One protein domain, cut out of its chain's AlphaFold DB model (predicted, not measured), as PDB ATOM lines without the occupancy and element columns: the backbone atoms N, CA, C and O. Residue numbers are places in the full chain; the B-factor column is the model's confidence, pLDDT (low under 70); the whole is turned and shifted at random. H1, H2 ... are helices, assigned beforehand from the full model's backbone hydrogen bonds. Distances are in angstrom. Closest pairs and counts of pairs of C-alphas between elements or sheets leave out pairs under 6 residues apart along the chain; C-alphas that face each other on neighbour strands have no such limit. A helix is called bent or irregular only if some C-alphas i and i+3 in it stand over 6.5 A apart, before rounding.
ATOM      1  N   GLU A   2     131.253 173.511  87.118       31.75
ATOM      2  CA  GLU A   2     130.173 172.808  87.807       31.75
ATOM      3  C   GLU A   2     130.833 171.734  88.671       31.75
ATOM      4  O   GLU A   2     131.340 170.738  88.161       31.75
ATOM      5  N   VAL A   3     130.926 171.985  89.975       39.09
ATOM      6  CA  VAL A   3     131.429 170.995  90.927       39.09
ATOM      7  C   VAL A   3     130.337 169.941  91.063       39.09
ATOM      8  O   VAL A   3     129.302 170.166  91.686       39.09
ATOM      9  N   SER A   4     130.529 168.819  90.374       40.75
ATOM     10  CA  SER A   4     129.585 167.714  90.334       40.75
ATOM     11  C   SER A   4     129.321 167.178  91.743       40.75
ATOM     12  O   SER A   4     130.189 166.569  92.364       40.75
ATOM     13  N   GLY A   5     128.085 167.329  92.223       42.94
ATOM     14  CA  GLY A   5     127.561 166.674  93.429       42.94
ATOM     15  C   GLY A   5     127.400 165.148  93.299       42.94
ATOM     16  O   GLY A   5     126.530 164.568  93.943       42.94
ATOM     17  N   SER A   6     128.192 164.493  92.444       43.69
ATOM     18  CA  SER A   6     128.098 163.066  92.105       43.69
ATOM     19  C   SER A   6     129.019 162.163  92.931       43.69
ATOM     20  O   SER A   6     128.801 160.954  92.958       43.69
ATOM     21  N   PHE A   7     130.011 162.713  93.641       41.19
ATOM     22  CA  PHE A   7     130.969 161.894  94.398       41.19
ATOM     23  C   PHE A   7     130.378 161.246  95.659       41.19
ATOM     24  O   PHE A   7     130.831 160.180  96.059       41.19
ATOM     25  N   LEU A   8     129.342 161.837  96.263       52.47
ATOM     26  CA  LEU A   8     128.708 161.273  97.462       52.47
ATOM     27  C   LEU A   8     127.616 160.253  97.123       52.47
ATOM     28  O   LEU A   8     127.443 159.270  97.833       52.47
ATOM     29  N   THR A   9     126.861 160.458  96.044       52.38
ATOM     30  CA  THR A   9     125.655 159.661  95.765       52.38
ATOM     31  C   THR A   9     125.967 158.276  95.199       52.38
ATOM     32  O   THR A   9     125.293 157.312  95.565       52.38
ATOM     33  N   GLY A  10     127.005 158.157  94.360       56.94
ATOM     34  CA  GLY A  10     127.470 156.869  93.833       56.94
ATOM     35  C   GLY A  10     128.049 155.957  94.917       56.94
ATOM     36  O   GLY A  10     127.759 154.760  94.938       56.94
ATOM     37  N   ASP A  11     128.794 156.536  95.862       73.94
ATOM     38  CA  ASP A  11     129.364 155.815  97.005       73.94
ATOM     39  C   ASP A  11     128.270 155.380  97.997       73.94
ATOM     40  O   ASP A  11     128.222 154.225  98.426       73.94
ATOM     41  N   VAL A  12     127.293 156.260  98.271       82.25
ATOM     42  CA  VAL A  12     126.188 155.954  99.195       82.25
ATOM     43  C   VAL A  12     125.347 154.769  98.728       82.25
ATOM     44  O   VAL A  12     125.097 153.840  99.497       82.25
ATOM     45  N   HIS A  13     124.936 154.762  97.459       84.94
ATOM     46  CA  HIS A  13     124.113 153.678  96.922       84.94
ATOM     47  C   HIS A  13     124.862 152.335  96.900       84.94
ATOM     48  O   HIS A  13     124.287 151.289  97.222       84.94
ATOM     49  N   SER A  14     126.150 152.357  96.541       88.56
ATOM     50  CA  SER A  14     127.006 151.166  96.549       88.56
ATOM     51  C   SER A  14     127.112 150.578  97.956       88.56
ATOM     52  O   SER A  14     126.848 149.389  98.156       88.56
ATOM     53  N   ARG A  15     127.391 151.421  98.960       91.19
ATOM     54  CA  ARG A  15     127.515 150.972 100.349       91.19
ATOM     55  C   ARG A  15     126.201 150.432 100.911       91.19
ATOM     56  O   ARG A  15     126.206 149.366 101.517       91.19
ATOM     57  N   MET A  16     125.069 151.088 100.649       92.69
ATOM     58  CA  MET A  16     123.748 150.575 101.041       92.69
ATOM     59  C   MET A  16     123.448 149.206 100.415       92.69
ATOM     60  O   MET A  16     122.906 148.327 101.083       92.69
ATOM     61  N   SER A  17     123.835 148.998  99.153       92.56
ATOM     62  CA  SER A  17     123.656 147.711  98.466       92.56
ATOM     63  C   SER A  17     124.503 146.606  99.107       92.56
ATOM     64  O   SER A  17     124.017 145.493  99.290       92.56
ATOM     65  N   GLN A  18     125.739 146.914  99.512       93.44
ATOM     66  CA  GLN A  18     126.594 145.976 100.253       93.44
ATOM     67  C   GLN A  18     125.976 145.582 101.598       93.44
ATOM     68  O   GLN A  18     125.917 144.397 101.914       93.44
ATOM     69  N   ILE A  19     125.459 146.554 102.358       95.00
ATOM     70  CA  ILE A  19     124.782 146.300 103.640       95.00
ATOM     71  C   ILE A  19     123.535 145.425 103.437       95.00
ATOM     72  O   ILE A  19     123.288 144.495 104.207       95.00
ATOM     73  N   ALA A  20     122.768 145.678 102.372       93.62
ATOM     74  CA  ALA A  20     121.605 144.868 102.031       93.62
ATOM     75  C   ALA A  20     121.990 143.417 101.701       93.62
ATOM     76  O   ALA A  20     121.350 142.491 102.198       93.62
ATOM     77  N   MET A  21     123.060 143.210 100.924       93.31
ATOM     78  CA  MET A  21     123.590 141.872 100.626       93.31
ATOM     79  C   MET A  21     124.136 141.161 101.873       93.31
ATOM     80  O   MET A  21     124.033 139.941 101.966       93.31
ATOM     81  N   ALA A  22     124.650 141.908 102.852       92.62
ATOM     82  CA  ALA A  22     125.102 141.388 104.145       92.62
ATOM     83  C   ALA A  22     123.957 141.104 105.143       92.62
ATOM     84  O   ALA A  22     124.207 140.714 106.284       92.62
ATOM     85  N   GLY A  23     122.694 141.279 104.733       93.25
ATOM     86  CA  GLY A  23     121.521 140.940 105.541       93.25
ATOM     87  C   GLY A  23     120.974 142.077 106.407       93.25
ATOM     88  O   GLY A  23     120.219 141.807 107.338       93.25
ATOM     89  N   ASN A  24     121.312 143.340 106.107       95.19
ATOM     90  CA  ASN A  24     120.823 144.525 106.828       95.19
ATOM     91  C   ASN A  24     121.066 144.462 108.344       95.19
ATOM     92  O   ASN A  24     120.164 144.714 109.149       95.19
ATOM     93  N   ARG A  25     122.289 144.115 108.745       94.69
ATOM     94  CA  ARG A  25     122.660 144.039 110.158       94.69
ATOM     95  C   ARG A  25     122.751 145.452 110.765       94.69
ATOM     96  O   ARG A  25     123.284 146.349 110.106       94.69
ATOM     97  N   PRO A  26     122.247 145.688 111.993       94.88
ATOM     98  CA  PRO A  26     122.334 146.996 112.648       94.88
ATOM     99  C   PRO A  26     123.767 147.519 112.781       94.88
ATOM    100  O   PRO A  26     123.978 148.725 112.701       94.88
ATOM    101  N   GLU A  27     124.737 146.619 112.958       94.69
ATOM    102  CA  GLU A  27     126.162 146.940 113.062       94.69
ATOM    103  C   GLU A  27     126.671 147.634 111.795       94.69
ATOM    104  O   GLU A  27     127.277 148.700 111.881       94.69
ATOM    105  N   ASP A  28     126.343 147.083 110.624       95.44
ATOM    106  CA  ASP A  28     126.804 147.604 109.335       95.44
ATOM    107  C   ASP A  28     126.153 148.967 109.023       95.44
ATOM    108  O   ASP A  28     126.790 149.870 108.475       95.44
ATOM    109  N   TRP A  29     124.886 149.148 109.423       96.44
ATOM    110  CA  TRP A  29     124.184 150.432 109.329       96.44
ATOM    111  C   TRP A  29     124.765 151.490 110.270       96.44
ATOM    112  O   TRP A  29     124.957 152.630 109.843       96.44
ATOM    113  N   LYS A  30     125.044 151.133 111.530       94.50
ATOM    114  CA  LYS A  30     125.642 152.053 112.507       94.50
ATOM    115  C   LYS A  30     127.023 152.503 112.048       94.50
ATOM    116  O   LYS A  30     127.251 153.704 111.952       94.50
ATOM    117  N   GLU A  31     127.894 151.557 111.695       93.88
ATOM    118  CA  GLU A  31     129.243 151.854 111.209       93.88
ATOM    119  C   GLU A  31     129.192 152.824 110.022       93.88
ATOM    120  O   GLU A  31     129.895 153.832 109.995       93.88
ATOM    121  N   TYR A  32     128.309 152.560 109.059       94.56
ATOM    122  CA  TYR A  32     128.184 153.403 107.882       94.56
ATOM    123  C   TYR A  32     127.688 154.823 108.199       94.56
ATOM    124  O   TYR A  32     128.221 155.803 107.673       94.56
ATOM    125  N   ILE A  33     126.685 154.953 109.070       94.38
ATOM    126  CA  ILE A  33     126.160 156.260 109.478       94.38
ATOM    127  C   ILE A  33     127.209 157.048 110.273       94.38
ATOM    128  O   ILE A  33     127.356 158.250 110.048       94.38
ATOM    129  N   ASP A  34     127.963 156.395 111.156       92.06
ATOM    130  CA  ASP A  34     129.001 157.049 111.956       92.06
ATOM    131  C   ASP A  34     130.184 157.505 111.085       92.06
ATOM    132  O   ASP A  34     130.636 158.644 111.218       92.06
ATOM    133  N   GLN A  35     130.596 156.698 110.096       91.00
ATOM    134  CA  GLN A  35     131.576 157.108 109.080       91.00
ATOM    135  C   GLN A  35     131.113 158.310 108.250       91.00
ATOM    136  O   GLN A  35     131.938 159.083 107.762       91.00
ATOM    137  N   LEU A  36     129.806 158.459 108.019       89.06
ATOM    138  CA  LEU A  36     129.286 159.633 107.329       89.06
ATOM    139  C   LEU A  36     129.303 160.853 108.237       89.06
ATOM    140  O   LEU A  36     129.825 161.877 107.812       89.06
ATOM    141  N   LYS A  37     128.824 160.744 109.481       88.56
ATOM    142  CA  LYS A  37     128.873 161.846 110.456       88.56
ATOM    143  C   LYS A  37     130.282 162.419 110.629       88.56
ATOM    144  O   LYS A  37     130.421 163.626 110.781       88.56
ATOM    145  N   SER A  38     131.319 161.578 110.585       85.56
ATOM    146  CA  SER A  38     132.711 162.022 110.729       85.56
ATOM    147  C   SER A  38     133.279 162.730 109.492       85.56
ATOM    148  O   SER A  38     134.323 163.359 109.588       85.56
ATOM    149  N   LYS A  39     132.635 162.629 108.322       79.69
ATOM    150  CA  LYS A  39     133.087 163.233 107.050       79.69
ATOM    151  C   LYS A  39     132.460 164.613 106.785       79.69
ATOM    152  O   LYS A  39     132.403 165.049 105.635       79.69
ATOM    153  N   ALA A  40     131.956 165.289 107.819       67.00
ATOM    154  CA  ALA A  40     131.197 166.538 107.704       67.00
ATOM    155  C   ALA A  40     131.994 167.730 107.129       67.00
ATOM    156  O   ALA A  40     131.394 168.731 106.743       67.00
ATOM    157  N   ASP A  41     133.318 167.618 107.008       58.91
ATOM    158  CA  ASP A  41     134.220 168.754 106.786       58.91
ATOM    159  C   ASP A  41     134.083 169.466 105.423       58.91
ATOM    160  O   ASP A  41     134.628 170.558 105.246       58.91
ATOM    161  N   HIS A  42     133.363 168.901 104.442       54.75
ATOM    162  CA  HIS A  42     133.392 169.390 103.049       54.75
ATOM    163  C   HIS A  42     132.031 169.467 102.327       54.75
ATOM    164  O   HIS A  42     131.998 169.628 101.105       54.75
ATOM    165  N   VAL A  43     130.900 169.351 103.032       62.41
ATOM    166  CA  VAL A  43     129.555 169.311 102.419       62.41
ATOM    167  C   VAL A  43     128.653 170.373 103.040       62.41
ATOM    168  O   VAL A  43     128.780 170.669 104.222       62.41
ATOM    169  N   ASP A  44     127.715 170.918 102.257       79.94
ATOM    170  CA  ASP A  44     126.582 171.697 102.775       79.94
ATOM    171  C   ASP A  44     125.956 170.957 103.972       79.94
ATOM    172  O   ASP A  44     125.367 169.880 103.820       79.94
ATOM    173  N   GLU A  45     126.107 171.540 105.162       82.69
ATOM    174  CA  GLU A  45     125.678 170.988 106.450       82.69
ATOM    175  C   GLU A  45     124.204 170.554 106.419       82.69
ATOM    176  O   GLU A  45     123.813 169.541 107.012       82.69
ATOM    177  N   THR A  46     123.374 171.261 105.646       83.94
ATOM    178  CA  THR A  46     121.952 170.944 105.502       83.94
ATOM    179  C   THR A  46     121.718 169.691 104.657       83.94
ATOM    180  O   THR A  46     120.873 168.859 105.008       83.94
ATOM    181  N   LEU A  47     122.470 169.509 103.566       84.94
ATOM    182  CA  LEU A  47     122.429 168.299 102.741       84.94
ATOM    183  C   LEU A  47     123.007 167.104 103.495       84.94
ATOM    184  O   LEU A  47     122.440 166.010 103.429       84.94
ATOM    185  N   HIS A  48     124.079 167.322 104.252       86.19
ATOM    186  CA  HIS A  48     124.695 166.312 105.100       86.19
ATOM    187  C   HIS A  48     123.704 165.784 106.151       86.19
ATOM    188  O   HIS A  48     123.389 164.593 106.185       86.19
ATOM    189  N   THR A  49     123.091 166.694 106.911       89.12
ATOM    190  CA  THR A  49     122.065 166.381 107.916       89.12
ATOM    191  C   THR A  49     120.857 165.669 107.297       89.12
ATOM    192  O   THR A  49     120.366 164.671 107.824       89.12
ATOM    193  N   ARG A  50     120.373 166.121 106.132       89.44
ATOM    194  CA  ARG A  50     119.270 165.443 105.421       89.44
ATOM    195  C   ARG A  50     119.645 164.037 104.960       89.44
ATOM    196  O   ARG A  50     118.782 163.163 104.947       89.44
ATOM    197  N   THR A  51     120.896 163.820 104.564       90.31
ATOM    198  CA  THR A  51     121.384 162.504 104.132       90.31
ATOM    199  C   THR A  51     121.433 161.540 105.311       90.31
ATOM    200  O   THR A  51     120.883 160.446 105.213       90.31
ATOM    201  N   ILE A  52     121.969 161.972 106.456       92.19
ATOM    202  CA  ILE A  52     121.972 161.173 107.690       92.19
ATOM    203  C   ILE A  52     120.540 160.846 108.146       92.19
ATOM    204  O   ILE A  52     120.247 159.686 108.433       92.19
ATOM    205  N   ASP A  53     119.617 161.820 108.147       92.19
ATOM    206  CA  ASP A  53     118.204 161.587 108.510       92.19
ATOM    207  C   ASP A  53     117.558 160.508 107.626       92.19
ATOM    208  O   ASP A  53     116.870 159.619 108.129       92.19
ATOM    209  N   LYS A  54     117.811 160.551 106.310       92.38
ATOM    210  CA  LYS A  54     117.319 159.539 105.363       92.38
ATOM    211  C   LYS A  54     117.920 158.163 105.632       92.38
ATOM    212  O   LYS A  54     117.191 157.179 105.569       92.38
ATOM    213  N   LEU A  55     119.213 158.081 105.935       94.25
ATOM    214  CA  LEU A  55     119.879 156.804 106.196       94.25
ATOM    215  C   LEU A  55     119.340 156.121 107.448       94.25
ATOM    216  O   LEU A  55     119.059 154.929 107.390       94.25
ATOM    217  N   TYR A  56     119.096 156.868 108.527       95.25
ATOM    218  CA  TYR A  56     118.422 156.324 109.708       95.25
ATOM    219  C   TYR A  56     117.043 155.750 109.372       95.25
ATOM    220  O   TYR A  56     116.740 154.611 109.722       95.25
ATOM    221  N   LYS A  57     116.216 156.506 108.640       93.56
ATOM    222  CA  LYS A  57     114.883 156.049 108.218       93.56
ATOM    223  C   LYS A  57     114.949 154.791 107.352       93.56
ATOM    224  O   LYS A  57     114.163 153.870 107.560       93.56
ATOM    225  N   VAL A  58     115.887 154.732 106.403       94.88
ATOM    226  CA  VAL A  58     116.086 153.533 105.578       94.88
ATOM    227  C   VAL A  58     116.528 152.358 106.444       94.88
ATOM    228  O   VAL A  58     115.913 151.301 106.338       94.88
ATOM    229  N   ALA A  59     117.507 152.546 107.333       95.56
ATOM    230  CA  ALA A  59     117.979 151.509 108.246       95.56
ATOM    231  C   ALA A  59     116.819 150.902 109.050       95.56
ATOM    232  O   ALA A  59     116.622 149.693 109.016       95.56
ATOM    233  N   PHE A  60     115.973 151.722 109.684       94.06
ATOM    234  CA  PHE A  60     114.834 151.222 110.470       94.06
ATOM    235  C   PHE A  60     113.754 150.520 109.638       94.06
ATOM    236  O   PHE A  60     113.008 149.698 110.175       94.06
ATOM    237  N   LYS A  61     113.670 150.816 108.336       94.25
ATOM    238  CA  LYS A  61     112.765 150.135 107.403       94.25
ATOM    239  C   LYS A  61     113.295 148.767 106.968       94.25
ATOM    240  O   LYS A  61     112.495 147.859 106.756       94.25
ATOM    241  N   VAL A  62     114.613 148.624 106.795       94.81
ATOM    242  CA  VAL A  62     115.223 147.400 106.238       94.81
ATOM    243  C   VAL A  62     115.810 146.457 107.289       94.81
ATOM    244  O   VAL A  62     115.944 145.266 107.013       94.81
ATOM    245  N   ILE A  63     116.149 146.955 108.481       93.25
ATOM    246  CA  ILE A  63     116.574 146.118 109.607       93.25
ATOM    247  C   ILE A  63     115.385 145.237 110.029       93.25
ATOM    248  O   ILE A  63     114.283 145.754 110.248       93.25
ATOM    249  N   PRO A  64     115.576 143.911 110.179       89.69
ATOM    250  CA  PRO A  64     114.510 143.018 110.613       89.69
ATOM    251  C   PRO A  64     113.886 143.467 111.936       89.69
ATOM    252  O   PRO A  64     114.584 143.697 112.923       89.69
ATOM    253  N   GLN A  65     112.554 143.535 111.999       85.31
ATOM    254  CA  GLN A  65     111.849 143.977 113.209       85.31
ATOM    255  C   GLN A  65     112.054 143.041 114.408       85.31
ATOM    256  O   GLN A  65     111.909 143.489 115.544       85.31
ATOM    257  N   SER A  66     112.418 141.780 114.170       86.56
ATOM    258  CA  SER A  66     112.809 140.814 115.201       86.56
ATOM    259  C   SER A  66     114.181 141.103 115.818       86.56
ATOM    260  O   SER A  66     114.497 140.556 116.872       86.56
ATOM    261  N   ASN A  67     114.999 141.955 115.193       88.00
ATOM    262  CA  ASN A  67     116.298 142.315 115.731       88.00
ATOM    263  C   ASN A  67     116.114 143.240 116.944       88.00
ATOM    264  O   ASN A  67     115.718 144.398 116.807       88.00
ATOM    265  N   ASN A  68     116.419 142.715 118.125       89.25
ATOM    266  CA  ASN A  68     116.440 143.448 119.388       89.25
ATOM    267  C   ASN A  68     117.864 143.492 119.956       89.25
ATOM    268  O   ASN A  68     118.044 143.323 121.159       89.25
TER     269      ASN A  68
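Overview. This is residues 2 to 68 of the 408 residues of an uncharacterized protein of Biomphalaria glabrata (UniProt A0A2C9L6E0). Three helices stand side by side in a slender up-and-down bundle, their centres making a triangle; H2 and H3 are a pair that run against each other, and H1 packs on H2 more loosely, near its own C-terminal half, while staying near H3. The helices give the bundle its long axis, and the two tails, residues 2 to 6 and residues 63 to 68, lie at opposite ends of it. The printed part has 67 residues, with three named helices in the order H1, H2, H3 and no named strand, and its class is all helix. It is only just compact, close to loose, with a radius of gyration of the C-alphas of 12.7 A. The outline is a rod, spanning 44 by 19 by 17 A.

Along the chain. The printed part begins with residues 2 to 6, which belong to no named helix; the C-alpha of Glu 2 is at (130.173, 172.808, 87.807). H1 follows, residues 7 to 21, from Phe 7 with its C-alpha at (130.969, 161.894, 94.398) to Met 21, 22.2 A from first to last C-alpha. H1 is neither bent nor irregular, but only just: C-alphas 7 and 10 are 6.1 A apart. After residues 22 to 25 comes H2, residues 26 to 37, from Pro 26 with its C-alpha at (122.334, 146.996, 112.648) to Lys 37; it measures 16.4 A. Residues 38 to 44 lie between H2 and the next helix, and residues 40 to 42 among them are helical but too short a run to bear a name. H3, residues 45 to 62, is the longest helix with 18 residues and 25.8 A; it ends at Val 62, whose C-alpha is at (115.223, 147.400, 106.238). Residues 63 to 68 complete the printed part.

Arrangement. H1, H2 and H3 form a bundle, helices side by side, and it is up and down, each helix running against the one before it. H1 and H2 only just touch, with 3 pairs of C-alphas within 8 A. The closest are the C-alphas of Ile 19 and Asp 28, 6.2 A apart. H1 touches H2 with residues 15 to 19 alone, and H2 touches H1 with residues 28 to 32 alone. Their lines stand at a shallow tilt of 10 degrees, opposite ways, with centres 12.0 A apart, and the two make a helical hairpin. H2 and H3 touch with 7 pairs of C-alphas within 8 A. The closest are the C-alphas of Trp 29 and Ala 59, 6.4 A apart, and H3 touches H2 with residues 52 to 59 alone. Their tilt is a shallow 4 degrees, opposite ways, with centres 10.9 A apart; they too make a helical hairpin. H1 and H3 are near each other, with no pair of C-alphas within 8 A but 12 pairs within 10 A. In H2 and H3 every O i to N i+4 pair is within hydrogen-bond range; in H1 it is 10 of 11.

Size, cuts and confidence. The two C-alphas farthest apart are those of Glu 2 and Ser 66, at 45.6 A, and the first and last printed C-alphas, those of Glu 2 and Asn 68, are 45.3 A apart. The printed part has no cut. The link from H1 to H2, with 4 residues, is tight, the link from H2 to H3, with 7 residues, is short, and there is no long link. The mean pLDDT of the printed part is 82.7. The model's confidence is low, under 70, at 13 residues, namely 2 to 10, of which 7 to 10 belong to H1, and 40 to 43, between H2 and H3. The mean pLDDT is 79 for H1, 93 for H2 and 91 for H3.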